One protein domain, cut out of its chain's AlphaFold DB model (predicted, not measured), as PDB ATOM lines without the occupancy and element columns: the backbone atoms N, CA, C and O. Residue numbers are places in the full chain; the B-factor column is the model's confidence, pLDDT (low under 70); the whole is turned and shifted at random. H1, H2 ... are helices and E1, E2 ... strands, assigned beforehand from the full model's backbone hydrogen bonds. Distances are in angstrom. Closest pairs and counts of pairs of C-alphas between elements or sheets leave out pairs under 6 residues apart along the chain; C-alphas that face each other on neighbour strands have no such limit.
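AT A GLANCE: This is residues 15 to 197 of the 204 residues of an uncharacterized protein of Alkalispirochaeta odontotermitis (UniProt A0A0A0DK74). A strongly twisted sheet of six strands, E2, E3, E6, E7, E8 and E9, curls round helix H3, and next to it a smaller sheet, E1, E5 and E4, has the long helix H1 over one face. H1 runs from the smaller sheet to the larger one, short H2 packs on its last residues, and residues 24 to 31, of which 29 to 31 belong to H1, stick out. The printed part has 183 residues, with three named helices and nine named strands in the order E1 H1 E2 E3 E4 E5 H2 E6 H3 E7 E8 E9; the class is mixed, helices and strands. The larger sheet is branched with antiparallel neighbour pairs; the smaller, E1 E5 E4, is all antiparallel. The whole is compact, with a radius of gyration of the C-alphas of 17.6 A and spans of 53 by 42 by 25 A.

IN THESE COORDINATES: Find C-alpha 184 at (89.263, 186.516, 160.706); from there E9 runs 33.6 A to C-alpha 197 at (93.920, 154.983, 149.952), bending by 76 degrees at residue 194. Its sheet also holds E2, residues 55 to 60, E3, 71 to 76, E6, 125 to 133 and 27.4 A long, E7, 165 to 172, and E8, 177 to 181. H3 is residues 139 to 158, 29.6 A. The smaller sheet holds E1, 15 to 20, E4, 87 to 95, and E5, 98 to 105. Look for H1 at C-alpha 29, (101.027, 192.870, 179.419); it reaches residue 52 after 34.7 A. H2 is residues 109 to 118.

HOW THE PARTS SIT: Beside E9, E6 lies on one side, with N 187 and O 130 2.8 A apart; E7, N 194 to O 169 2.8 A, and E8, N 188 to O 177 2.8 A, lie on the other. E2 and E7 are antiparallel neighbours, with N 55 and O 170 2.7 A apart, and E2 forms a hairpin with E3, with N 56 and O 75 2.8 A apart. The closest C-alphas of H3 and E6 are Ala 146 and Gly 130, 3.8 A. H1 and the smaller sheet make two layers, a helix on one face of a sheet, at a height of 7.5 A; N 18 and O 101 of E1 and E5 are 2.8 A apart, N 100 and O 93 of the hairpin E4 and E5 2.8 A. H1 touches H2 with residues 51 to 52 alone, closest C-alphas Ile 52 and Leu 115, 5.4 A. In H1 and H2 every O i to N i+4 pair is within hydrogen-bond range, in H3 14 of 16.

THE WHOLE: The C-alphas of Gln 30 and Phe 160, the two farthest apart, are 54.5 A apart. The printed part has no cut and no long link. Mean pLDDT of the printed part is 88.3; residues 22 to 35 and 159 to 161 are under 70.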
ATOM      1  N   ARG A  15     112.408 179.406 155.985       93.25
ATOM      2  CA  ARG A  15     112.035 180.690 156.588       93.25
ATOM      3  C   ARG A  15     110.538 180.915 156.531       93.25
ATOM      4  O   ARG A  15     109.883 180.491 155.577       93.25
ATOM      5  N   GLY A  16     110.032 181.593 157.551       91.12
ATOM      6  CA  GLY A  16     108.631 181.940 157.696       91.12
ATOM      7  C   GLY A  16     108.461 183.248 158.443       91.12
ATOM      8  O   GLY A  16     109.096 183.447 159.475       91.12
ATOM      9  N   GLU A  17     107.622 184.127 157.909       90.94
ATOM     10  CA  GLU A  17     107.226 185.363 158.578       90.94
ATOM     11  C   GLU A  17     105.865 185.154 159.235       90.94
ATOM     12  O   GLU A  17     104.908 184.717 158.591       90.94
ATOM     13  N   PHE A  18     105.785 185.468 160.519       89.88
ATOM     14  CA  PHE A  18     104.568 185.380 161.302       89.88
ATOM     15  C   PHE A  18     104.105 186.774 161.694       89.88
ATOM     16  O   PHE A  18     104.917 187.631 162.030       89.88
ATOM     17  N   GLN A  19     102.792 186.981 161.693       86.69
ATOM     18  CA  GLN A  19     102.176 188.237 162.105       86.69
ATOM     19  C   GLN A  19     101.513 188.042 163.466       86.69
ATOM     20  O   GLN A  19     100.627 187.198 163.622       86.69
ATOM     21  N   LEU A  20     101.956 188.826 164.442       82.69
ATOM     22  CA  LEU A  20     101.336 188.969 165.748       82.69
ATOM     23  C   LEU A  20     100.524 190.262 165.752       82.69
ATOM     24  O   LEU A  20     101.048 191.350 165.500       82.69
ATOM     25  N   PHE A  21      99.234 190.118 166.027       76.56
ATOM     26  CA  PHE A  21      98.295 191.228 166.103       76.56
ATOM     27  C   PHE A  21      98.070 191.605 167.566       76.56
ATOM     28  O   PHE A  21      98.121 190.726 168.423       76.56
ATOM     29  N   PRO A  22      97.822 192.885 167.868       66.94
ATOM     30  CA  PRO A  22      97.524 193.310 169.224       66.94
ATOM     31  C   PRO A  22      96.128 192.806 169.621       66.94
ATOM     32  O   PRO A  22      95.131 193.173 168.995       66.94
ATOM     33  N   GLU A  23      96.050 191.960 170.649       61.91
ATOM     34  CA  GLU A  23      94.781 191.554 171.269       61.91
ATOM     35  C   GLU A  23      94.215 192.680 172.166       61.91
ATOM     36  O   GLU A  23      94.973 193.498 172.703       61.91
ATOM     37  N   PRO A  24      92.883 192.757 172.360       53.78
ATOM     38  CA  PRO A  24      92.279 193.692 173.306       53.78
ATOM     39  C   PRO A  24      92.743 193.426 174.756       53.78
ATOM     40  O   PRO A  24      92.922 192.291 175.187       53.78
ATOM     41  N   ILE A  25      92.936 194.515 175.509       50.75
ATOM     42  CA  ILE A  25      93.760 194.654 176.732       50.75
ATOM     43  C   ILE A  25      93.112 194.032 177.997       50.75
ATOM     44  O   ILE A  25      93.104 194.636 179.065       50.75
ATOM     45  N   GLU A  26      92.526 192.836 177.926       51.81
ATOM     46  CA  GLU A  26      91.947 192.182 179.121       51.81
ATOM     47  C   GLU A  26      92.981 191.396 179.952       51.81
ATOM     48  O   GLU A  26      92.710 191.034 181.095       51.81
ATOM     49  N   THR A  27      94.192 191.183 179.421       53.31
ATOM     50  CA  THR A  27      95.268 190.413 180.076       53.31
ATOM     51  C   THR A  27      96.429 191.323 180.495       53.31
ATOM     52  O   THR A  27      96.693 192.345 179.861       53.31
ATOM     53  N   THR A  28      97.155 190.967 181.561       55.34
ATOM     54  CA  THR A  28      98.361 191.710 181.974       55.34
ATOM     55  C   THR A  28      99.436 191.610 180.885       55.34
ATOM     56  O   THR A  28      99.672 190.532 180.342       55.34
ATOM     57  N   VAL A  29     100.106 192.727 180.572       58.59
ATOM     58  CA  VAL A  29     101.027 192.870 179.419       58.59
ATOM     59  C   VAL A  29     102.135 191.802 179.378       58.59
ATOM     60  O   VAL A  29     102.480 191.324 178.300       58.59
ATOM     61  N   GLN A  30     102.671 191.397 180.536       56.97
ATOM     62  CA  GLN A  30     103.760 190.415 180.621       56.97
ATOM     63  C   GLN A  30     103.297 188.986 180.286       56.97
ATOM     64  O   GLN A  30     103.905 188.335 179.440       56.97
ATOM     65  N   ASP A  31     102.193 188.528 180.884       55.31
ATOM     66  CA  ASP A  31     101.638 187.185 180.643       55.31
ATOM     67  C   ASP A  31     101.185 187.011 179.180       55.31
ATOM     68  O   ASP A  31     101.294 185.929 178.601       55.31
ATOM     69  N   TYR A  32     100.725 188.101 178.554       57.12
ATOM     70  CA  TYR A  32     100.345 188.142 177.141       57.12
ATOM     71  C   TYR A  32     101.537 187.956 176.188       57.12
ATOM     72  O   TYR A  32     101.440 187.202 175.215       57.12
ATOM     73  N   SER A  33     102.655 188.637 176.464       62.06
ATOM     74  CA  SER A  33     103.866 188.550 175.640       62.06
ATOM     75  C   SER A  33     104.393 187.115 175.589       62.06
ATOM     76  O   SER A  33     104.728 186.610 174.518       62.06
ATOM     77  N   ASP A  34     104.406 186.435 176.737       62.34
ATOM     78  CA  ASP A  34     104.913 185.067 176.841       62.34
ATOM     79  C   ASP A  34     103.955 184.052 176.196       62.34
ATOM     80  O   ASP A  34     104.398 183.120 175.519       62.34
ATOM     81  N   HIS A  35     102.637 184.234 176.336       64.44
ATOM     82  CA  HIS A  35     101.647 183.367 175.687       64.44
ATOM     83  C   HIS A  35     101.712 183.470 174.156       64.44
ATOM     84  O   HIS A  35     101.853 182.457 173.470       64.44
ATOM     85  N   SER A  36     101.720 184.698 173.630       75.88
ATOM     86  CA  SER A  36     101.751 184.967 172.187       75.88
ATOM     87  C   SER A  36     103.036 184.456 171.532       75.88
ATOM     88  O   SER A  36     103.002 183.895 170.435       75.88
ATOM     89  N   ALA A  37     104.178 184.598 172.216       78.38
ATOM     90  CA  ALA A  37     105.457 184.076 171.746       78.38
ATOM     91  C   ALA A  37     105.477 182.538 171.696       78.38
ATOM     92  O   ALA A  37     105.942 181.960 170.712       78.38
ATOM     93  N   ASN A  38     104.938 181.865 172.719       85.12
ATOM     94  CA  ASN A  38     104.869 180.404 172.754       85.12
ATOM     95  C   ASN A  38     103.953 179.840 171.660       85.12
ATOM     96  O   ASN A  38     104.341 178.896 170.969       85.12
ATOM     97  N   GLU A  39     102.786 180.448 171.434       86.94
ATOM     98  CA  GLU A  39     101.908 180.061 170.324       86.94
ATOM     99  C   GLU A  39     102.586 180.229 168.964       86.94
ATOM    100  O   GLU A  39     102.428 179.399 168.068       86.94
ATOM    101  N   LEU A  40     103.355 181.307 168.795       88.75
ATOM    102  CA  LEU A  40     104.105 181.561 167.571       88.75
ATOM    103  C   LEU A  40     105.151 180.473 167.311       88.75
ATOM    104  O   LEU A  40     105.249 179.962 166.197       88.75
ATOM    105  N   ILE A  41     105.903 180.099 168.347       92.69
ATOM    106  CA  ILE A  41     106.888 179.016 168.279       92.69
ATOM    107  C   ILE A  41     106.189 177.695 167.952       92.69
ATOM    108  O   ILE A  41     106.668 176.942 167.104       92.69
ATOM    109  N   ASP A  42     105.047 177.407 168.571       94.06
ATOM    110  CA  ASP A  42     104.294 176.186 168.300       94.06
ATOM    111  C   ASP A  42     103.731 176.141 166.879       94.06
ATOM    112  O   ASP A  42     103.767 175.084 166.242       94.06
ATOM    113  N   ASP A  43     103.268 177.268 166.347       94.50
ATOM    114  CA  ASP A  43     102.861 177.375 164.949       94.50
ATOM    115  C   ASP A  43     104.041 177.217 163.997       94.50
ATOM    116  O   ASP A  43     103.931 176.493 163.008       94.50
ATOM    117  N   ALA A  44     105.197 177.800 164.314       95.06
ATOM    118  CA  ALA A  44     106.403 177.609 163.522       95.06
ATOM    119  C   ALA A  44     106.845 176.151 163.496       95.06
ATOM    120  O   ALA A  44     107.092 175.591 162.425       95.06
ATOM    121  N   ARG A  45     106.852 175.496 164.658       97.12
ATOM    122  CA  ARG A  45     107.109 174.059 164.764       97.12
ATOM    123  C   ARG A  45     106.120 173.273 163.920       97.12
ATOM    124  O   ARG A  45     106.548 172.385 163.186       97.12
ATOM    125  N   TRP A  46     104.826 173.581 163.987       97.69
ATOM    126  CA  TRP A  46     103.792 172.873 163.233       97.69
ATOM    127  C   TRP A  46     103.949 173.055 161.716       97.69
ATOM    128  O   TRP A  46     103.927 172.069 160.978       97.69
ATOM    129  N   ILE A  47     104.185 174.285 161.250       97.50
ATOM    130  CA  ILE A  47     104.355 174.611 159.828       97.50
ATOM    131  C   ILE A  47     105.639 173.992 159.271       97.50
ATOM    132  O   ILE A  47     105.578 173.264 158.281       97.50
ATOM    133  N   PHE A  48     106.797 174.216 159.904       97.38
ATOM    134  CA  PHE A  48     108.064 173.658 159.422       97.38
ATOM    135  C   PHE A  48     108.056 172.125 159.460       97.38
ATOM    136  O   PHE A  48     108.534 171.482 158.525       97.38
ATOM    137  N   SER A  49     107.422 171.518 160.469       98.00
ATOM    138  CA  SER A  49     107.203 170.065 160.496       98.00
ATOM    139  C   SER A  49     106.333 169.595 159.328       98.00
ATOM    140  O   SER A  49     106.640 168.588 158.692       98.00
ATOM    141  N   GLY A  50     105.284 170.345 158.998       97.56
ATOM    142  CA  GLY A  50     104.426 170.098 157.844       97.56
ATOM    143  C   GLY A  50     105.104 170.256 156.487       97.56
ATOM    144  O   GLY A  50     104.716 169.593 155.525       97.56
ATOM    145  N   MET A  51     106.127 171.105 156.402       96.56
ATOM    146  CA  MET A  51     106.963 171.233 155.209       96.56
ATOM    147  C   MET A  51     107.925 170.045 155.073       96.56
ATOM    148  O   MET A  51     108.058 169.468 153.996       96.56
ATOM    149  N   ILE A  52     108.579 169.650 156.170       96.12
ATOM    150  CA  ILE A  52     109.620 168.609 156.168       96.12
ATOM    151  C   ILE A  52     109.012 167.204 156.113       96.12
ATOM    152  O   ILE A  52     109.352 166.393 155.252       96.12
ATOM    153  N   TYR A  53     108.137 166.882 157.063       96.50
ATOM    154  CA  TYR A  53     107.606 165.532 157.267       96.50
ATOM    155  C   TYR A  53     106.241 165.338 156.611       96.50
ATOM    156  O   TYR A  53     105.898 164.219 156.224       96.50
ATOM    157  N   GLY A  54     105.487 166.427 156.460       96.75
ATOM    158  CA  GLY A  54     104.113 166.393 155.991       96.75
ATOM    159  C   GLY A  54     103.112 165.995 157.074       96.75
ATOM    160  O   GLY A  54     103.431 165.822 158.254       96.75
ATOM    161  N   TYR A  55     101.878 165.823 156.627       97.69
ATOM    162  CA  TYR A  55     100.712 165.481 157.411       97.69
ATOM    163  C   TYR A  55     100.047 164.230 156.855       97.69
ATOM    164  O   TYR A  55     100.059 163.987 155.644       97.69
ATOM    165  N   ILE A  56      99.406 163.472 157.733       96.81
ATOM    166  CA  ILE A  56      98.412 162.471 157.369       96.81
ATOM    167  C   ILE A  56      97.052 163.146 157.473       96.81
ATOM    168  O   ILE A  56      96.674 163.633 158.536       96.81
ATOM    169  N   VAL A  57      96.316 163.171 156.366       96.56
ATOM    170  CA  VAL A  57      94.955 163.705 156.321       96.56
ATOM    171  C   VAL A  57      93.963 162.583 156.079       96.56
ATOM    172  O   VAL A  57      94.195 161.703 155.244       96.56
ATOM    173  N   THR A  58      92.840 162.637 156.787       94.75
ATOM    174  CA  THR A  58      91.679 161.786 156.522       94.75
ATOM    175  C   THR A  58      90.473 162.667 156.252       94.75
ATOM    176  O   THR A  58      90.109 163.502 157.075       94.75
ATOM    177  N   TRP A  59      89.832 162.462 155.105       92.88
ATOM    178  CA  TRP A  59      88.625 163.178 154.713       92.88
ATOM    179  C   TRP A  59      87.474 162.206 154.480       92.88
ATOM    180  O   TRP A  59      87.598 161.222 153.750       92.88
ATOM    181  N   VAL A  60      86.338 162.498 155.102       91.19
ATOM    182  CA  VAL A  60      85.050 161.851 154.858       91.19
ATOM    183  C   VAL A  60      84.138 162.922 154.265       91.19
ATOM    184  O   VAL A  60      83.755 163.845 154.992       91.19
ATOM    185  N   PRO A  61      83.804 162.850 152.963       87.81
ATOM    186  CA  PRO A  61      82.923 163.833 152.355       87.81
ATOM    187  C   PRO A  61      81.521 163.749 152.969       87.81
ATOM    188  O   PRO A  61      81.064 162.664 153.339       87.81
ATOM    189  N   PRO A  62      80.790 164.872 153.028       87.94
ATOM    190  CA  PRO A  62      79.419 164.857 153.516       87.94
ATOM    191  C   PRO A  62      78.542 164.005 152.593       87.94
ATOM    192  O   PRO A  62      78.723 164.013 151.374       87.94
ATOM    193  N   PHE A  63      77.543 163.312 153.140       86.31
ATOM    194  CA  PHE A  63      76.532 162.590 152.367       86.31
ATOM    195  C   PHE A  63      75.140 162.793 152.967       86.31
ATOM    196  O   PHE A  63      74.690 162.034 153.825       86.31
ATOM    197  N   SER A  64      74.463 163.847 152.501       80.25
ATOM    198  CA  SER A  64      73.179 164.319 153.032       80.25
ATOM    199  C   SER A  64      72.080 163.258 152.999       80.25
ATOM    200  O   SER A  64      71.375 163.100 153.989       80.25
ATOM    201  N   SER A  65      71.979 162.470 151.923       78.69
ATOM    202  CA  SER A  65      70.979 161.398 151.795       78.69
ATOM    203  C   SER A  65      71.150 160.257 152.805       78.69
ATOM    204  O   SER A  65      70.220 159.485 153.007       78.69
ATOM    205  N   ARG A  66      72.320 160.148 153.452       77.62
ATOM    206  CA  ARG A  66      72.611 159.161 154.505       77.62
ATOM    207  C   ARG A  66      72.930 159.804 155.860       77.62
ATOM    208  O   ARG A  66      73.428 159.122 156.748       77.62
ATOM    209  N   GLY A  67      72.701 161.113 156.015       83.00
ATOM    210  CA  GLY A  67      72.974 161.844 157.259       83.00
ATOM    211  C   GLY A  67      74.455 161.928 157.658       83.00
ATOM    212  O   GLY A  67      74.761 162.266 158.801       83.00
ATOM    213  N   VAL A  68      75.389 161.631 156.748       84.44
ATOM    214  CA  VAL A  68      76.829 161.661 157.045       84.44
ATOM    215  C   VAL A  68      77.326 163.105 156.985       84.44
ATOM    216  O   VAL A  68      77.276 163.738 155.927       84.44
ATOM    217  N   LYS A  69      77.811 163.630 158.114       89.50
ATOM    218  CA  LYS A  69      78.478 164.940 158.180       89.50
ATOM    219  C   LYS A  69      79.903 164.843 157.634       89.50
ATOM    220  O   LYS A  69      80.531 163.791 157.729       89.50
ATOM    221  N   GLU A  70      80.411 165.942 157.078       91.88
ATOM    222  CA  GLU A  70      81.824 166.021 156.697       91.88
ATOM    223  C   GLU A  70      82.700 165.827 157.941       91.88
ATOM    224  O   GLU A  70      82.435 166.422 158.987       91.88
ATOM    225  N   LYS A  71      83.754 165.019 157.812       93.81
ATOM    226  CA  LYS A  71      84.817 164.922 158.812       93.81
ATOM    227  C   LYS A  71      86.157 165.108 158.122       93.81
ATOM    228  O   LYS A  71      86.408 164.511 157.077       93.81
ATOM    229  N   PHE A  72      87.017 165.914 158.724       95.38
ATOM    230  CA  PHE A  72      88.399 166.072 158.306       95.38
ATOM    231  C   PHE A  72      89.288 165.983 159.538       95.38
ATOM    232  O   PHE A  72      88.965 166.576 160.564       95.38
ATOM    233  N   THR A  73      90.364 165.215 159.447       96.56
ATOM    234  CA  THR A  73      91.407 165.161 160.471       96.56
ATOM    235  C   THR A  73      92.760 165.324 159.805       96.56
ATOM    236  O   THR A  73      92.959 164.873 158.673       96.56
ATOM    237  N   ILE A  74      93.678 165.958 160.519       97.25
ATOM    238  CA  ILE A  74      95.036 166.232 160.074       97.25
ATOM    239  C   ILE A  74      95.985 166.004 161.243       97.25
ATOM    240  O   ILE A  74      95.758 166.491 162.345       97.25
ATOM    241  N   GLU A  75      97.036 165.233 161.000       97.12
ATOM    242  CA  GLU A  75      98.030 164.881 162.010       97.12
ATOM    243  C   GLU A  75      99.425 165.018 161.409       97.12
ATOM    244  O   GLU A  75      99.653 164.631 160.261       97.12
ATOM    245  N   LEU A  76     100.369 165.568 162.172       97.25
ATOM    246  CA  LEU A  76     101.766 165.629 161.752       97.25
ATOM    247  C   LEU A  76     102.358 164.221 161.658       97.25
ATOM    248  O   LEU A  76     102.163 163.394 162.543       97.25
ATOM    249  N   VAL A  77     103.145 163.968 160.611       97.06
ATOM    250  CA  VAL A  77     103.912 162.715 160.499       97.06
ATOM    251  C   VAL A  77     105.010 162.650 161.564       97.06
ATOM    252  O   VAL A  77     105.287 161.587 162.114       97.06
ATOM    253  N   ALA A  78     105.644 163.787 161.843       96.62
ATOM    254  CA  ALA A  78     106.570 163.996 162.948       96.62
ATOM    255  C   ALA A  78     106.593 165.490 163.286       96.62
ATOM    256  O   ALA A  78     106.263 166.313 162.432       96.62
ATOM    257  N   GLN A  79     106.989 165.838 164.510       96.62
ATOM    258  CA  GLN A  79     107.019 167.219 164.987       96.62
ATOM    259  C   GLN A  79     108.427 167.602 165.445       96.62
ATOM    260  O   GLN A  79     109.093 166.833 166.136       96.62
ATOM    261  N   ILE A  80     108.867 168.805 165.072       97.12
ATOM    262  CA  ILE A  80     110.076 169.439 165.607       97.12
ATOM    263  C   ILE A  80     109.930 169.557 167.136       97.12
ATOM    264  O   ILE A  80     108.912 170.087 167.599       97.12
ATOM    265  N   PRO A  81     110.891 169.069 167.942       96.19
ATOM    266  CA  PRO A  81     110.815 169.143 169.400       96.19
ATOM    267  C   PRO A  81     110.703 170.578 169.923       96.19
ATOM    268  O   PRO A  81     111.146 171.531 169.285       96.19
ATOM    269  N   THR A  82     110.101 170.740 171.099       94.31
ATOM    270  CA  THR A  82     110.132 172.024 171.808       94.31
ATOM    271  C   THR A  82     111.580 172.338 172.183       94.31
ATOM    272  O   THR A  82     112.274 171.462 172.694       94.31
ATOM    273  N   GLY A  83     112.034 173.567 171.930       93.00
ATOM    274  CA  GLY A  83     113.405 173.987 172.237       93.00
ATOM    275  C   GLY A  83     114.483 173.431 171.296       93.00
ATOM    276  O   GLY A  83     115.650 173.440 171.669       93.00
ATOM    277  N   ASP A  84     114.125 172.938 170.101       96.06
ATOM    278  CA  ASP A  84     115.110 172.545 169.080       96.06
ATOM    279  C   ASP A  84     115.981 173.753 168.681       96.06
ATOM    280  O   ASP A  84     115.479 174.745 168.157       96.06
ATOM    281  N   GLU A  85     117.295 173.655 168.901       95.75
ATOM    282  CA  GLU A  85     118.281 174.720 168.649       95.75
ATOM    283  C   GLU A  85     118.368 175.150 167.171       95.75
ATOM    284  O   GLU A  85     118.919 176.207 166.846       95.75
ATOM    285  N   LYS A  86     117.839 174.326 166.256       95.94
ATOM    286  CA  LYS A  86     117.764 174.631 164.822       95.94
ATOM    287  C   LYS A  86     116.638 175.606 164.479       95.94
ATOM    288  O   LYS A  86     116.675 176.153 163.376       95.94
ATOM    289  N   LEU A  87     115.660 175.803 165.371       96.12
ATOM    290  CA  LEU A  87     114.594 176.796 165.237       96.12
ATOM    291  C   LEU A  87     115.036 178.111 165.882       96.12
ATOM    292  O   LEU A  87     115.311 178.157 167.079       96.12
ATOM    293  N   LYS A  88     115.093 179.186 165.096       94.62
ATOM    294  CA  LYS A  88     115.561 180.494 165.566       94.62
ATOM    295  C   LYS A  88     114.630 181.611 165.131       94.62
ATOM    296  O   LYS A  88     114.157 181.624 163.999       94.62
ATOM    297  N   THR A  89     114.439 182.583 166.015       93.44
ATOM    298  CA  THR A  89     113.883 183.891 165.660       93.44
ATOM    299  C   THR A  89     115.015 184.768 165.136       93.44
ATOM    300  O   THR A  89     116.003 184.980 165.837       93.44
ATOM    301  N   LEU A  90     114.891 185.246 163.900       91.81
ATOM    302  CA  LEU A  90     115.873 186.112 163.248       91.81
ATOM    303  C   LEU A  90     115.621 187.589 163.533       91.81
ATOM    304  O   LEU A  90     116.562 188.326 163.820       91.81
ATOM    305  N   SER A  91     114.364 188.017 163.438       89.38
ATOM    306  CA  SER A  91     113.951 189.383 163.744       89.38
ATOM    307  C   SER A  91     112.519 189.415 164.267       89.38
ATOM    308  O   SER A  91     111.742 188.478 164.058       89.38
ATOM    309  N   ALA A  92     112.204 190.495 164.971       90.31
ATOM    310  CA  ALA A  92     110.863 190.861 165.390       90.31
ATOM    311  C   ALA A  92     110.739 192.374 165.197       90.31
ATOM    312  O   ALA A  92     111.391 193.140 165.906       90.31
ATOM    313  N   ASP A  93     109.955 192.778 164.207       87.62
ATOM    314  CA  ASP A  93     109.826 194.163 163.771       87.62
ATOM    315  C   ASP A  93     108.371 194.609 163.942       87.62
ATOM    316  O   ASP A  93     107.451 193.971 163.431       87.62
ATOM    317  N   GLU A  94     108.140 195.701 164.666       87.50
ATOM    318  CA  GLU A  94     106.801 196.269 164.832       87.50
ATOM    319  C   GLU A  94     106.542 197.337 163.764       87.50
ATOM    320  O   GLU A  94     107.268 198.328 163.664       87.50
ATOM    321  N   ILE A  95     105.503 197.137 162.952       86.19
ATOM    322  CA  ILE A  95     105.091 198.059 161.890       86.19
ATOM    323  C   ILE A  95     103.582 198.271 162.007       86.19
ATOM    324  O   ILE A  95     102.808 197.318 161.929       86.19
ATOM    325  N   ASP A  96     103.162 199.526 162.188       85.44
ATOM    326  CA  ASP A  96     101.753 199.925 162.320       85.44
ATOM    327  C   ASP A  96     100.980 199.129 163.398       85.44
ATOM    328  O   ASP A  96      99.808 198.789 163.226       85.44
ATOM    329  N   GLY A  97     101.647 198.808 164.513       80.62
ATOM    330  CA  GLY A  97     101.077 198.039 165.625       80.62
ATOM    331  C   GLY A  97     100.956 196.534 165.367       80.62
ATOM    332  O   GLY A  97     100.380 195.827 166.187       80.62
ATOM    333  N   ILE A  98     101.479 196.029 164.246       83.50
ATOM    334  CA  ILE A  98     101.593 194.599 163.944       83.50
ATOM    335  C   ILE A  98     103.051 194.199 164.141       83.50
ATOM    336  O   ILE A  98     103.948 194.819 163.573       83.50
ATOM    337  N   THR A  99     103.297 193.147 164.919       86.62
ATOM    338  CA  THR A  99     104.648 192.597 165.073       86.62
ATOM    339  C   THR A  99     104.875 191.502 164.036       86.62
ATOM    340  O   THR A  99     104.175 190.490 164.017       86.62
ATOM    341  N   TYR A 100     105.868 191.699 163.178       88.25
ATOM    342  CA  TYR A 100     106.317 190.749 162.170       88.25
ATOM    343  C   TYR A 100     107.520 189.997 162.719       88.25
ATOM    344  O   TYR A 100     108.546 190.596 163.029       88.25
ATOM    345  N   VAL A 101     107.399 188.683 162.856       91.12
ATOM    346  CA  VAL A 101     108.455 187.836 163.406       91.12
ATOM    347  C   VAL A 101     108.965 186.911 162.317       91.12
ATOM    348  O   VAL A 101     108.243 186.035 161.840       91.12
ATOM    349  N   LEU A 102     110.225 187.090 161.929       92.56
ATOM    350  CA  LEU A 102     110.889 186.211 160.979       92.56
ATOM    351  C   LEU A 102     111.553 185.064 161.739       92.56
ATOM    352  O   LEU A 102     112.464 185.284 162.538       92.56
ATOM    353  N   MET A 103     111.136 183.833 161.459       94.00
ATOM    354  CA  MET A 103     111.749 182.626 162.011       94.00
ATOM    355  C   MET A 103     112.412 181.793 160.923       94.00
ATOM    356  O   MET A 103     111.974 181.775 159.768       94.00
ATOM    357  N   GLU A 104     113.447 181.055 161.310       95.25
ATOM    358  CA  GLU A 104     114.117 180.086 160.456       95.25
ATOM    359  C   GLU A 104     114.257 178.714 161.115       95.25
ATOM    360  O   GLU A 104     114.394 178.604 162.333       95.25
ATOM    361  N   TYR A 105     114.270 177.666 160.291       96.38
ATOM    362  CA  TYR A 105     114.620 176.312 160.702       96.38
ATOM    363  C   TYR A 105     115.746 175.746 159.831       96.38
ATOM    364  O   TYR A 105     115.598 175.566 158.615       96.38
ATOM    365  N   SER A 106     116.874 175.440 160.470       95.38
ATOM    366  CA  SER A 106     118.052 174.852 159.823       95.38
ATOM    367  C   SER A 106     117.906 173.334 159.710       95.38
ATOM    368  O   SER A 106     118.165 172.601 160.663       95.38
ATOM    369  N   SER A 107     117.478 172.856 158.541       92.06
ATOM    370  CA  SER A 107     117.245 171.428 158.302       92.06
ATOM    371  C   SER A 107     118.556 170.633 158.241       92.06
ATOM    372  O   SER A 107     119.560 171.114 157.727       92.06
ATOM    373  N   ASP A 108     118.560 169.395 158.739       93.31
ATOM    374  CA  ASP A 108     119.663 168.454 158.513       93.31
ATOM    375  C   ASP A 108     119.532 167.694 157.184       93.31
ATOM    376  O   ASP A 108     118.498 167.717 156.518       93.31
ATOM    377  N   SER A 109     120.578 166.947 156.819       92.19
ATOM    378  CA  SER A 109     120.623 166.188 155.561       92.19
ATOM    379  C   SER A 109     119.467 165.192 155.368       92.19
ATOM    380  O   SER A 109     119.061 164.926 154.235       92.19
ATOM    381  N   ALA A 110     118.907 164.622 156.440       92.56
ATOM    382  CA  ALA A 110     117.774 163.709 156.331       92.56
ATOM    383  C   ALA A 110     116.463 164.481 156.134       92.56
ATOM    384  O   ALA A 110     115.573 164.019 155.419       92.56
ATOM    385  N   GLN A 111     116.320 165.642 156.767       94.88
ATOM    386  CA  GLN A 111     115.192 166.553 156.569       94.88
ATOM    387  C   GLN A 111     115.209 167.159 155.154       94.88
ATOM    388  O   GLN A 111     114.179 167.154 154.481       94.88
ATOM    389  N   GLN A 112     116.382 167.544 154.648       91.75
ATOM    390  CA  GLN A 112     116.594 168.024 153.276       91.75
ATOM    391  C   GLN A 112     116.114 167.029 152.221       91.75
ATOM    392  O   GLN A 112     115.314 167.377 151.357       91.75
ATOM    393  N   LYS A 113     116.509 165.755 152.338       91.50
ATOM    394  CA  LYS A 113     116.053 164.699 151.419       91.50
ATOM    395  C   LYS A 113     114.530 164.564 151.379       91.50
ATOM    396  O   LYS A 113     113.971 164.224 150.339       91.50
ATOM    397  N   ARG A 114     113.840 164.816 152.497       92.25
ATOM    398  CA  ARG A 114     112.367 164.797 152.537       92.25
ATOM    399  C   ARG A 114     111.771 166.005 151.821       92.25
ATOM    400  O   ARG A 114     110.858 165.829 151.018       92.25
ATOM    401  N   LEU A 115     112.319 167.199 152.056       91.81
ATOM    402  CA  LEU A 115     111.928 168.415 151.336       91.81
ATOM    403  C   LEU A 115     112.102 168.238 149.819       91.81
ATOM    404  O   LEU A 115     111.201 168.562 149.048       91.81
ATOM    405  N   GLU A 116     113.225 167.665 149.385       90.06
ATOM    406  CA  GLU A 116     113.486 167.342 147.978       90.06
ATOM    407  C   GLU A 116     112.503 166.308 147.426       90.06
ATOM    408  O   GLU A 116     111.977 166.489 146.326       90.06
ATOM    409  N   ALA A 117     112.190 165.259 148.193       90.38
ATOM    410  CA  ALA A 117     111.215 164.254 147.783       90.38
ATOM    411  C   ALA A 117     109.844 164.882 147.489       90.38
ATOM    412  O   ALA A 117     109.226 164.553 146.474       90.38
ATOM    413  N   TRP A 118     109.391 165.841 148.305       91.88
ATOM    414  CA  TRP A 118     108.132 166.553 148.066       91.88
ATOM    415  C   TRP A 118     108.124 167.386 146.780       91.88
ATOM    416  O   TRP A 118     107.062 167.576 146.187       91.88
ATOM    417  N   ARG A 119     109.289 167.834 146.293       86.38
ATOM    418  CA  ARG A 119     109.404 168.571 145.020       86.38
ATOM    419  C   ARG A 119     109.221 167.683 143.788       86.38
ATOM    420  O   ARG A 119     109.046 168.219 142.693       86.38
ATOM    421  N   SER A 120     109.227 166.358 143.953       87.31
ATOM    422  CA  SER A 120     108.999 165.406 142.866       87.31
ATOM    423  C   SER A 120     107.700 165.702 142.108       87.31
ATOM    424  O   SER A 120     106.640 165.944 142.691       87.31
ATOM    425  N   THR A 121     107.764 165.628 140.778       82.75
ATOM    426  CA  THR A 121     106.600 165.793 139.892       82.75
ATOM    427  C   THR A 121     105.569 164.678 140.052       82.75
ATOM    428  O   THR A 121     104.423 164.859 139.645       82.75
ATOM    429  N   GLN A 122     105.942 163.561 140.688       86.75
ATOM    430  CA  GLN A 122     105.039 162.452 140.993       86.75
ATOM    431  C   GLN A 122     103.907 162.865 141.942       86.75
ATOM    432  O   GLN A 122     102.798 162.339 141.842       86.75
ATOM    433  N   PHE A 123     104.166 163.807 142.852       89.75
ATOM    434  CA  PHE A 123     103.148 164.279 143.780       89.75
ATOM    435  C   PHE A 123     102.374 165.435 143.153       89.75
ATOM    436  O   PHE A 123     102.969 166.469 142.859       89.75
ATOM    437  N   PRO A 124     101.059 165.323 142.925       91.12
ATOM    438  CA  PRO A 124     100.262 166.436 142.436       91.12
ATOM    439  C   PRO A 124     100.359 167.667 143.333       91.12
ATOM    440  O   PRO A 124     100.369 167.571 144.560       91.12
ATOM    441  N   PHE A 125     100.374 168.822 142.678       92.81
ATOM    442  CA  PHE A 125     100.289 170.129 143.305       92.81
ATOM    443  C   PHE A 125      98.828 170.582 143.404       92.81
ATOM    444  O   PHE A 125      98.063 170.444 142.446       92.81
ATOM    445  N   THR A 126      98.451 171.141 144.550       94.88
ATOM    446  CA  THR A 126      97.153 171.789 144.760       94.88
ATOM    447  C   THR A 126      97.291 172.918 145.783       94.88
ATOM    448  O   THR A 126      98.250 172.964 146.554       94.88
ATOM    449  N   ALA A 127      96.347 173.849 145.766       96.44
ATOM    450  CA  ALA A 127      96.300 174.991 146.664       96.44
ATOM    451  C   ALA A 127      94.898 175.124 147.259       96.44
ATOM    452  O   ALA A 127      93.917 174.647 146.675       96.44
ATOM    453  N   GLY A 128      94.825 175.763 148.418       97.19
ATOM    454  CA  GLY A 128      93.576 175.995 149.124       97.19
ATOM    455  C   GLY A 128      93.685 177.173 150.072       97.19
ATOM    456  O   GLY A 128      94.778 177.573 150.480       97.19
ATOM    457  N   GLU A 129      92.528 177.716 150.392       98.00
ATOM    458  CA  GLU A 129      92.307 178.827 151.288       98.00
ATOM    459  C   GLU A 129      91.447 178.370 152.470       98.00
ATOM    460  O   GLU A 129      90.554 177.528 152.349       98.00
ATOM    461  N   GLY A 130      91.736 178.913 153.644       97.38
ATOM    462  CA  GLY A 130      91.016 178.613 154.867       97.38
ATOM    463  C   GLY A 130      90.859 179.851 155.721       97.38
ATOM    464  O   GLY A 130      91.684 180.763 155.679       97.38
ATOM    465  N   ASN A 131      89.777 179.869 156.493       97.19
ATOM    466  CA  ASN A 131      89.458 180.961 157.394       97.19
ATOM    467  C   ASN A 131      89.104 180.403 158.775       97.19
ATOM    468  O   ASN A 131      88.445 179.365 158.860       97.19
ATOM    469  N   SER A 132      89.504 181.106 159.830       95.81
ATOM    470  CA  SER A 132      89.065 180.855 161.209       95.81
ATOM    471  C   SER A 132      88.886 182.198 161.933       95.81
ATOM    472  O   SER A 132      89.676 183.114 161.692       95.81
ATOM    473  N   PRO A 133      87.834 182.387 162.750       92.50
ATOM    474  CA  PRO A 133      87.692 183.599 163.555       92.50
ATOM    475  C   PRO A 133      88.838 183.722 164.570       92.50
ATOM    476  O   PRO A 133      89.365 182.716 165.036       92.50
ATOM    477  N   THR A 134      89.208 184.945 164.953       86.31
ATOM    478  CA  THR A 134      90.143 185.152 166.077       86.31
ATOM    479  C   THR A 134      89.509 184.746 167.398       86.31
ATOM    480  O   THR A 134      90.112 184.052 168.207       86.31
ATOM    481  N   MET A 135      88.248 185.127 167.601       85.19
ATOM    482  CA  MET A 135      87.509 184.777 168.804       85.19
ATOM    483  C   MET A 135      87.014 183.330 168.724       85.19
ATOM    484  O   MET A 135      86.116 183.012 167.943       85.19
ATOM    485  N   GLY A 136      87.588 182.465 169.561       84.06
ATOM    486  CA  GLY A 136      87.221 181.049 169.645       84.06
ATOM    487  C   GLY A 136      87.762 180.178 168.508       84.06
ATOM    488  O   GLY A 136      87.338 179.030 168.400       84.06
ATOM    489  N   GLY A 137      88.662 180.717 167.684       89.38
ATOM    490  CA  GLY A 137      89.388 179.981 166.654       89.38
ATOM    491  C   GLY A 137      90.889 180.256 166.722       89.38
ATOM    492  O   GLY A 137      91.386 180.809 167.701       89.38
ATOM    493  N   SER A 138      91.642 179.846 165.701       91.12
ATOM    494  CA  SER A 138      93.101 180.022 165.682       91.12
ATOM    495  C   SER A 138      93.695 180.109 164.274       91.12
ATOM    496  O   SER A 138      93.114 179.651 163.284       91.12
ATOM    497  N   ARG A 139      94.922 180.640 164.180       91.44
ATOM    498  CA  ARG A 139      95.745 180.595 162.955       91.44
ATOM    499  C   ARG A 139      95.903 179.165 162.437       91.44
ATOM    500  O   ARG A 139      95.788 178.924 161.234       91.44
ATOM    501  N   ARG A 140      96.114 178.213 163.353       94.12
ATOM    502  CA  ARG A 140      96.227 176.787 163.037       94.12
ATOM    503  C   ARG A 140      94.967 176.252 162.375       94.12
ATOM    504  O   ARG A 140      95.064 175.632 161.325       94.12
ATOM    505  N   GLU A 141      93.791 176.547 162.912       95.88
ATOM    506  CA  GLU A 141      92.533 176.121 162.291       95.88
ATOM    507  C   GLU A 141      92.355 176.681 160.874       95.88
ATOM    508  O   GLU A 141      91.921 175.956 159.977       95.88
ATOM    509  N   ALA A 142      92.726 177.945 160.633       96.69
ATOM    510  CA  ALA A 142      92.688 178.514 159.286       96.69
ATOM    511  C   ALA A 142      93.602 177.731 158.322       96.69
ATOM    512  O   ALA A 142      93.193 177.425 157.199       96.69
ATOM    513  N   LEU A 143      94.802 177.339 158.765       97.31
ATOM    514  CA  LEU A 143      95.714 176.484 157.995       97.31
ATOM    515  C   LEU A 143      95.124 175.095 157.728       97.31
ATOM    516  O   LEU A 143      95.179 174.612 156.596       97.31
ATOM    517  N   GLU A 144      94.536 174.450 158.735       97.75
ATOM    518  CA  GLU A 144      93.902 173.136 158.581       97.75
ATOM    519  C   GLU A 144      92.741 173.185 157.581       97.75
ATOM    520  O   GLU A 144      92.607 172.300 156.728       97.75
ATOM    521  N   MET A 145      91.940 174.253 157.622       97.94
ATOM    522  CA  MET A 145      90.864 174.499 156.664       97.94
ATOM    523  C   MET A 145      91.397 174.727 155.248       97.94
ATOM    524  O   MET A 145      90.833 174.175 154.298       97.94
ATOM    525  N   ALA A 146      92.507 175.450 155.101       98.25
ATOM    526  CA  ALA A 146      93.161 175.670 153.815       98.25
ATOM    527  C   ALA A 146      93.710 174.361 153.223       98.25
ATOM    528  O   ALA A 146      93.535 174.082 152.035       98.25
ATOM    529  N   ILE A 147      94.307 173.503 154.057       97.88
ATOM    530  CA  ILE A 147      94.771 172.169 153.649       97.88
ATOM    531  C   ILE A 147      93.578 171.286 153.260       97.88
ATOM    532  O   ILE A 147      93.623 170.628 152.216       97.88
ATOM    533  N   LYS A 148      92.491 171.294 154.044       97.12
ATOM    534  CA  LYS A 148      91.249 170.578 153.711       97.12
ATOM    535  C   LYS A 148      90.716 171.003 152.347       97.12
ATOM    536  O   LYS A 148      90.367 170.143 151.534       97.12
ATOM    537  N   GLU A 149      90.655 172.306 152.086       96.94
ATOM    538  CA  GLU A 149      90.183 172.828 150.806       96.94
ATOM    539  C   GLU A 149      91.094 172.384 149.653       96.94
ATOM    540  O   GLU A 149      90.602 171.873 148.646       96.94
ATOM    541  N   ALA A 150      92.415 172.461 149.829       96.19
ATOM    542  CA  ALA A 150      93.384 172.027 148.827       96.19
ATOM    543  C   ALA A 150      93.228 170.534 148.466       96.19
ATOM    544  O   ALA A 150      93.238 170.167 147.284       96.19
ATOM    545  N   VAL A 151      93.028 169.677 149.475       94.06
ATOM    546  CA  VAL A 151      92.768 168.235 149.317       94.06
ATOM    547  C   VAL A 151      91.442 167.996 148.597       94.06
ATOM    548  O   VAL A 151      91.392 167.257 147.608       94.06
ATOM    549  N   LYS A 152      90.367 168.653 149.041       91.88
ATOM    550  CA  LYS A 152      89.036 168.554 148.429       91.88
ATOM    551  C   LYS A 152      89.060 168.981 146.961       91.88
ATOM    552  O   LYS A 152      88.525 168.263 146.118       91.88
ATOM    553  N   ASN A 153      89.711 170.100 146.645       90.75
ATOM    554  CA  ASN A 153      89.843 170.629 145.286       90.75
ATOM    555  C   ASN A 153      90.508 169.627 144.341       90.75
ATOM    556  O   ASN A 153      90.096 169.491 143.187       90.75
ATOM    557  N   TYR A 154      91.504 168.889 144.827       90.25
ATOM    558  CA  TYR A 154      92.132 167.833 144.046       90.25
ATOM    559  C   TYR A 154      91.201 166.628 143.842       90.25
ATOM    560  O   TYR A 154      91.052 166.150 142.716       90.25
ATOM    561  N   LEU A 155      90.573 166.133 144.914       86.88
ATOM    562  CA  LEU A 155      89.783 164.897 144.877       86.88
ATOM    563  C   LEU A 155      88.496 165.065 144.067       86.88
ATOM    564  O   LEU A 155      88.172 164.218 143.237       86.88
ATOM    565  N   MET A 156      87.800 166.191 144.235       81.19
ATOM    566  CA  MET A 156      86.553 166.486 143.520       81.19
ATOM    567  C   MET A 156      86.739 166.589 141.999       81.19
ATOM    568  O   MET A 156      85.795 166.345 141.257       81.19
ATOM    569  N   ARG A 157      87.943 166.929 141.518       80.81
ATOM    570  CA  ARG A 157      88.244 166.976 140.076       80.81
ATOM    571  C   ARG A 157      88.495 165.597 139.462       80.81
ATOM    572  O   ARG A 157      88.420 165.470 138.245       80.81
ATOM    573  N   ARG A 158      88.856 164.593 140.268       75.62
ATOM    574  CA  ARG A 158      89.316 163.277 139.784       75.62
ATOM    575  C   ARG A 158      88.332 162.149 140.066       75.62
ATOM    576  O   ARG A 158      88.301 161.177 139.319       75.62
ATOM    577  N   ASN A 159      87.515 162.283 141.102       67.50
ATOM    578  CA  ASN A 159      86.572 161.254 141.501       67.50
ATOM    579  C   ASN A 159      85.173 161.614 141.000       67.50
ATOM    580  O   ASN A 159      84.503 162.477 141.562       67.50
ATOM    581  N   PHE A 160      84.725 160.919 139.949       57.72
ATOM    582  CA  PHE A 160      83.352 161.045 139.449       57.72
ATOM    583  C   PHE A 160      82.327 160.568 140.489       57.72
ATOM    584  O   PHE A 160      81.232 161.114 140.589       57.72
ATOM    585  N   ASN A 161      82.708 159.570 141.297       69.31
ATOM    586  CA  ASN A 161      81.883 159.030 142.370       69.31
ATOM    587  C   ASN A 161      82.377 159.508 143.742       69.31
ATOM    588  O   ASN A 161      83.580 159.635 143.970       69.31
ATOM    589  N   ARG A 162      81.449 159.776 144.666       72.88
ATOM    590  CA  ARG A 162      81.786 160.290 146.002       72.88
ATOM    591  C   ARG A 162      82.501 159.198 146.815       72.88
ATOM    592  O   ARG A 162      81.853 158.192 147.116       72.88
ATOM    593  N   PRO A 163      83.776 159.380 147.216       79.00
ATOM    594  CA  PRO A 163      84.469 158.378 148.017       79.00
ATOM    595  C   PRO A 163      83.829 158.280 149.407       79.00
ATOM    596  O   PRO A 163      83.279 159.252 149.923       79.00
ATOM    597  N   LYS A 164      83.903 157.114 150.041       83.56
ATOM    598  CA  LYS A 164      83.480 156.928 151.435       83.56
ATOM    599  C   LYS A 164      84.465 157.595 152.393       83.56
ATOM    600  O   LYS A 164      84.059 158.234 153.357       83.56
ATOM    601  N   SER A 165      85.758 157.435 152.128       86.12
ATOM    602  CA  SER A 165      86.835 158.087 152.866       86.12
ATOM    603  C   SER A 165      88.097 158.140 152.013       86.12
ATOM    604  O   SER A 165      88.351 157.238 151.209       86.12
ATOM    605  N   VAL A 166      88.884 159.195 152.194       89.31
ATOM    606  CA  VAL A 166      90.195 159.354 151.575       89.31
ATOM    607  C   VAL A 166      91.235 159.572 152.657       89.31
ATOM    608  O   VAL A 166      91.081 160.464 153.487       89.31
ATOM    609  N   GLN A 167      92.306 158.782 152.601       92.81
ATOM    610  CA  GLN A 167      93.516 159.004 153.378       92.81
ATOM    611  C   GLN A 167      94.648 159.401 152.432       92.81
ATOM    612  O   GLN A 167      94.913 158.720 151.434       92.81
ATOM    613  N   ALA A 168      95.328 160.497 152.744       93.00
ATOM    614  CA  ALA A 168      96.453 160.984 151.960       93.00
ATOM    615  C   ALA A 168      97.574 161.486 152.866       93.00
ATOM    616  O   ALA A 168      97.342 161.885 154.007       93.00
ATOM    617  N   ARG A 169      98.792 161.487 152.330       95.75
ATOM    618  CA  ARG A 169      99.887 162.283 152.878       95.75
ATOM    619  C   ARG A 169      99.985 163.589 152.113       95.75
ATOM    620  O   ARG A 169      99.913 163.579 150.887       95.75
ATOM    621  N   VAL A 170     100.158 164.696 152.817       96.69
ATOM    622  CA  VAL A 170     100.310 166.027 152.216       96.69
ATOM    623  C   VAL A 170     101.491 166.746 152.839       96.69
ATOM    624  O   VAL A 170     101.785 166.517 154.002       96.69
ATOM    625  N   ALA A 171     102.151 167.627 152.105       97.25
ATOM    626  CA  ALA A 171     103.168 168.507 152.673       97.25
ATOM    627  C   ALA A 171     103.030 169.915 152.120       97.25
ATOM    628  O   ALA A 171     102.682 170.090 150.948       97.25
ATOM    629  N   LEU A 172     103.316 170.898 152.970       96.44
ATOM    630  CA  LEU A 172     103.435 172.290 152.562       96.44
ATOM    631  C   LEU A 172     104.704 172.428 151.723       96.44
ATOM    632  O   LEU A 172     105.787 172.054 152.166       96.44
ATOM    633  N   ILE A 173     104.588 172.946 150.504       93.06
ATOM    634  CA  ILE A 173     105.784 173.163 149.671       93.06
ATOM    635  C   ILE A 173     106.533 174.440 150.042       93.06
ATOM    636  O   ILE A 173     107.715 174.578 149.746       93.06
ATOM    637  N   ASP A 174     105.818 175.340 150.699       91.06
ATOM    638  CA  ASP A 174     106.139 176.735 150.882       91.06
ATOM    639  C   ASP A 174     105.607 177.175 152.242       91.06
ATOM    640  O   ASP A 174     104.603 176.626 152.714       91.06
ATOM    641  N   PHE A 175     106.232 178.185 152.848       93.44
ATOM    642  CA  PHE A 175     105.656 178.794 154.039       93.44
ATOM    643  C   PHE A 175     104.283 179.400 153.682       93.44
ATOM    644  O   PHE A 175     104.177 180.113 152.674       93.44
ATOM    645  N   PRO A 176     103.215 179.072 154.429       95.00
ATOM    646  CA  PRO A 176     101.868 179.511 154.109       95.00
ATOM    647  C   PRO A 176     101.725 181.018 154.319       95.00
ATOM    648  O   PRO A 176     102.357 181.603 155.192       95.00
ATOM    649  N   GLN A 177     100.863 181.652 153.528       92.94
ATOM    650  CA  GLN A 177     100.526 183.056 153.752       92.94
ATOM    651  C   GLN A 177      99.390 183.110 154.760       92.94
ATOM    652  O   GLN A 177      98.328 182.542 154.509       92.94
ATOM    653  N   ILE A 178      99.619 183.775 155.887       91.31
ATOM    654  CA  ILE A 178      98.635 183.931 156.955       91.31
ATOM    655  C   ILE A 178      98.490 185.422 157.221       91.31
ATOM    656  O   ILE A 178      99.488 186.122 157.368       91.31
ATOM    657  N   GLY A 179      97.256 185.905 157.270       87.94
ATOM    658  CA  GLY A 179      96.955 187.279 157.648       87.94
ATOM    659  C   GLY A 179      95.704 187.358 158.509       87.94
ATOM    660  O   GLY A 179      94.932 186.400 158.591       87.94
ATOM    661  N   LEU A 180      95.493 188.515 159.127       87.12
ATOM    662  CA  LEU A 180      94.278 188.841 159.866       87.12
ATOM    663  C   LEU A 180      93.559 189.994 159.177       87.12
ATOM    664  O   LEU A 180      94.153 191.024 158.863       87.12
ATOM    665  N   SER A 181      92.259 189.835 158.956       84.44
ATOM    666  CA  SER A 181      91.404 190.921 158.493       84.44
ATOM    667  C   SER A 181      90.016 190.773 159.096       84.44
ATOM    668  O   SER A 181      89.461 189.679 159.098       84.44
ATOM    669  N   ASN A 182      89.453 191.869 159.615       87.00
ATOM    670  CA  ASN A 182      88.098 191.908 160.177       87.00
ATOM    671  C   ASN A 182      87.827 190.816 161.237       87.00
ATOM    672  O   ASN A 182      86.752 190.224 161.248       87.00
ATOM    673  N   GLY A 183      88.809 190.515 162.098       87.50
ATOM    674  CA  GLY A 183      88.681 189.471 163.128       87.50
ATOM    675  C   GLY A 183      88.698 188.034 162.589       87.50
ATOM    676  O   GLY A 183      88.249 187.114 163.269       87.50
ATOM    677  N   ILE A 184      89.181 187.826 161.360       91.50
ATOM    678  CA  ILE A 184      89.263 186.516 160.706       91.50
ATOM    679  C   ILE A 184      90.702 186.257 160.265       91.50
ATOM    680  O   ILE A 184      91.259 187.002 159.450       91.50
ATOM    681  N   TYR A 185      91.292 185.176 160.774       93.12
ATOM    682  CA  TYR A 185      92.511 184.614 160.213       93.12
ATOM    683  C   TYR A 185      92.210 184.037 158.840       93.12
ATOM    684  O   TYR A 185      91.308 183.213 158.695       93.12
ATOM    685  N   ARG A 186      93.003 184.436 157.849       95.69
ATOM    686  CA  ARG A 186      92.955 183.920 156.485       95.69
ATOM    687  C   ARG A 186      94.284 183.265 156.160       95.69
ATOM    688  O   ARG A 186      95.329 183.899 156.288       95.69
ATOM    689  N   ALA A 187      94.232 182.016 155.723       96.50
ATOM    690  CA  ALA A 187      95.399 181.235 155.353       96.50
ATOM    691  C   ALA A 187      95.314 180.793 153.891       96.50
ATOM    692  O   ALA A 187      94.280 180.300 153.444       96.50
ATOM    693  N   LEU A 188      96.421 180.921 153.165       97.44
ATOM    694  CA  LEU A 188      96.614 180.356 151.834       97.44
ATOM    695  C   LEU A 188      97.764 179.355 151.888       97.44
ATOM    696  O   LEU A 188      98.890 179.695 152.264       97.44
ATOM    697  N   VAL A 189      97.485 178.125 151.462       97.50
ATOM    698  CA  VAL A 189      98.466 177.040 151.449       97.50
ATOM    699  C   VAL A 189      98.691 176.519 150.041       97.50
ATOM    700  O   VAL A 189      97.799 176.490 149.190       97.50
ATOM    701  N   ARG A 190      99.909 176.038 149.823       96.44
ATOM    702  CA  ARG A 190     100.297 175.270 148.647       96.44
ATOM    703  C   ARG A 190     100.836 173.931 149.112       96.44
ATOM    704  O   ARG A 190     101.737 173.894 149.950       96.44
ATOM    705  N   ILE A 191     100.285 172.844 148.576       96.31
ATOM    706  CA  ILE A 191     100.636 171.492 149.004       96.31
ATOM    707  C   ILE A 191     101.006 170.580 147.840       96.31
ATOM    708  O   ILE A 191     100.509 170.707 146.716       96.31
ATOM    709  N   ARG A 192     101.851 169.602 148.154       95.81
ATOM    710  CA  ARG A 192     102.017 168.370 147.379       95.81
ATOM    711  C   ARG A 192     101.285 167.254 148.095       95.81
ATOM    712  O   ARG A 192     101.267 167.219 149.323       95.81
ATOM    713  N   MET A 193     100.672 166.354 147.338       92.38
ATOM    714  CA  MET A 193      99.873 165.275 147.910       92.38
ATOM    715  C   MET A 193     100.261 163.912 147.354       92.38
ATOM    716  O   MET A 193     100.477 163.754 146.160       92.38
ATOM    717  N   ASN A 194     100.266 162.910 148.224       90.88
ATOM    718  CA  ASN A 194     100.354 161.500 147.892       90.88
ATOM    719  C   ASN A 194      99.098 160.777 148.424       90.88
ATOM    720  O   ASN A 194      99.016 160.512 149.629       90.88
ATOM    721  N   PRO A 195      98.086 160.500 147.581       80.25
ATOM    722  CA  PRO A 195      96.905 159.757 148.006       80.25
ATOM    723  C   PRO A 195      97.290 158.305 148.330       80.25
ATOM    724  O   PRO A 195      97.808 157.596 147.472       80.25
ATOM    725  N   HIS A 196      97.042 157.866 149.567       75.62
ATOM    726  CA  HIS A 196      97.432 156.535 150.041       75.62
ATOM    727  C   HIS A 196      96.319 155.505 149.818       75.62
ATOM    728  O   HIS A 196      96.564 154.423 149.295       75.62
ATOM    729  N   SER A 197      95.078 155.852 150.170       73.00
ATOM    730  CA  SER A 197      93.920 154.983 149.952       73.00
ATOM    731  C   SER A 197      92.650 155.795 149.723       73.00
ATOM    732  O   SER A 197      92.321 156.679 150.519       73.00
TER     733      SER A 197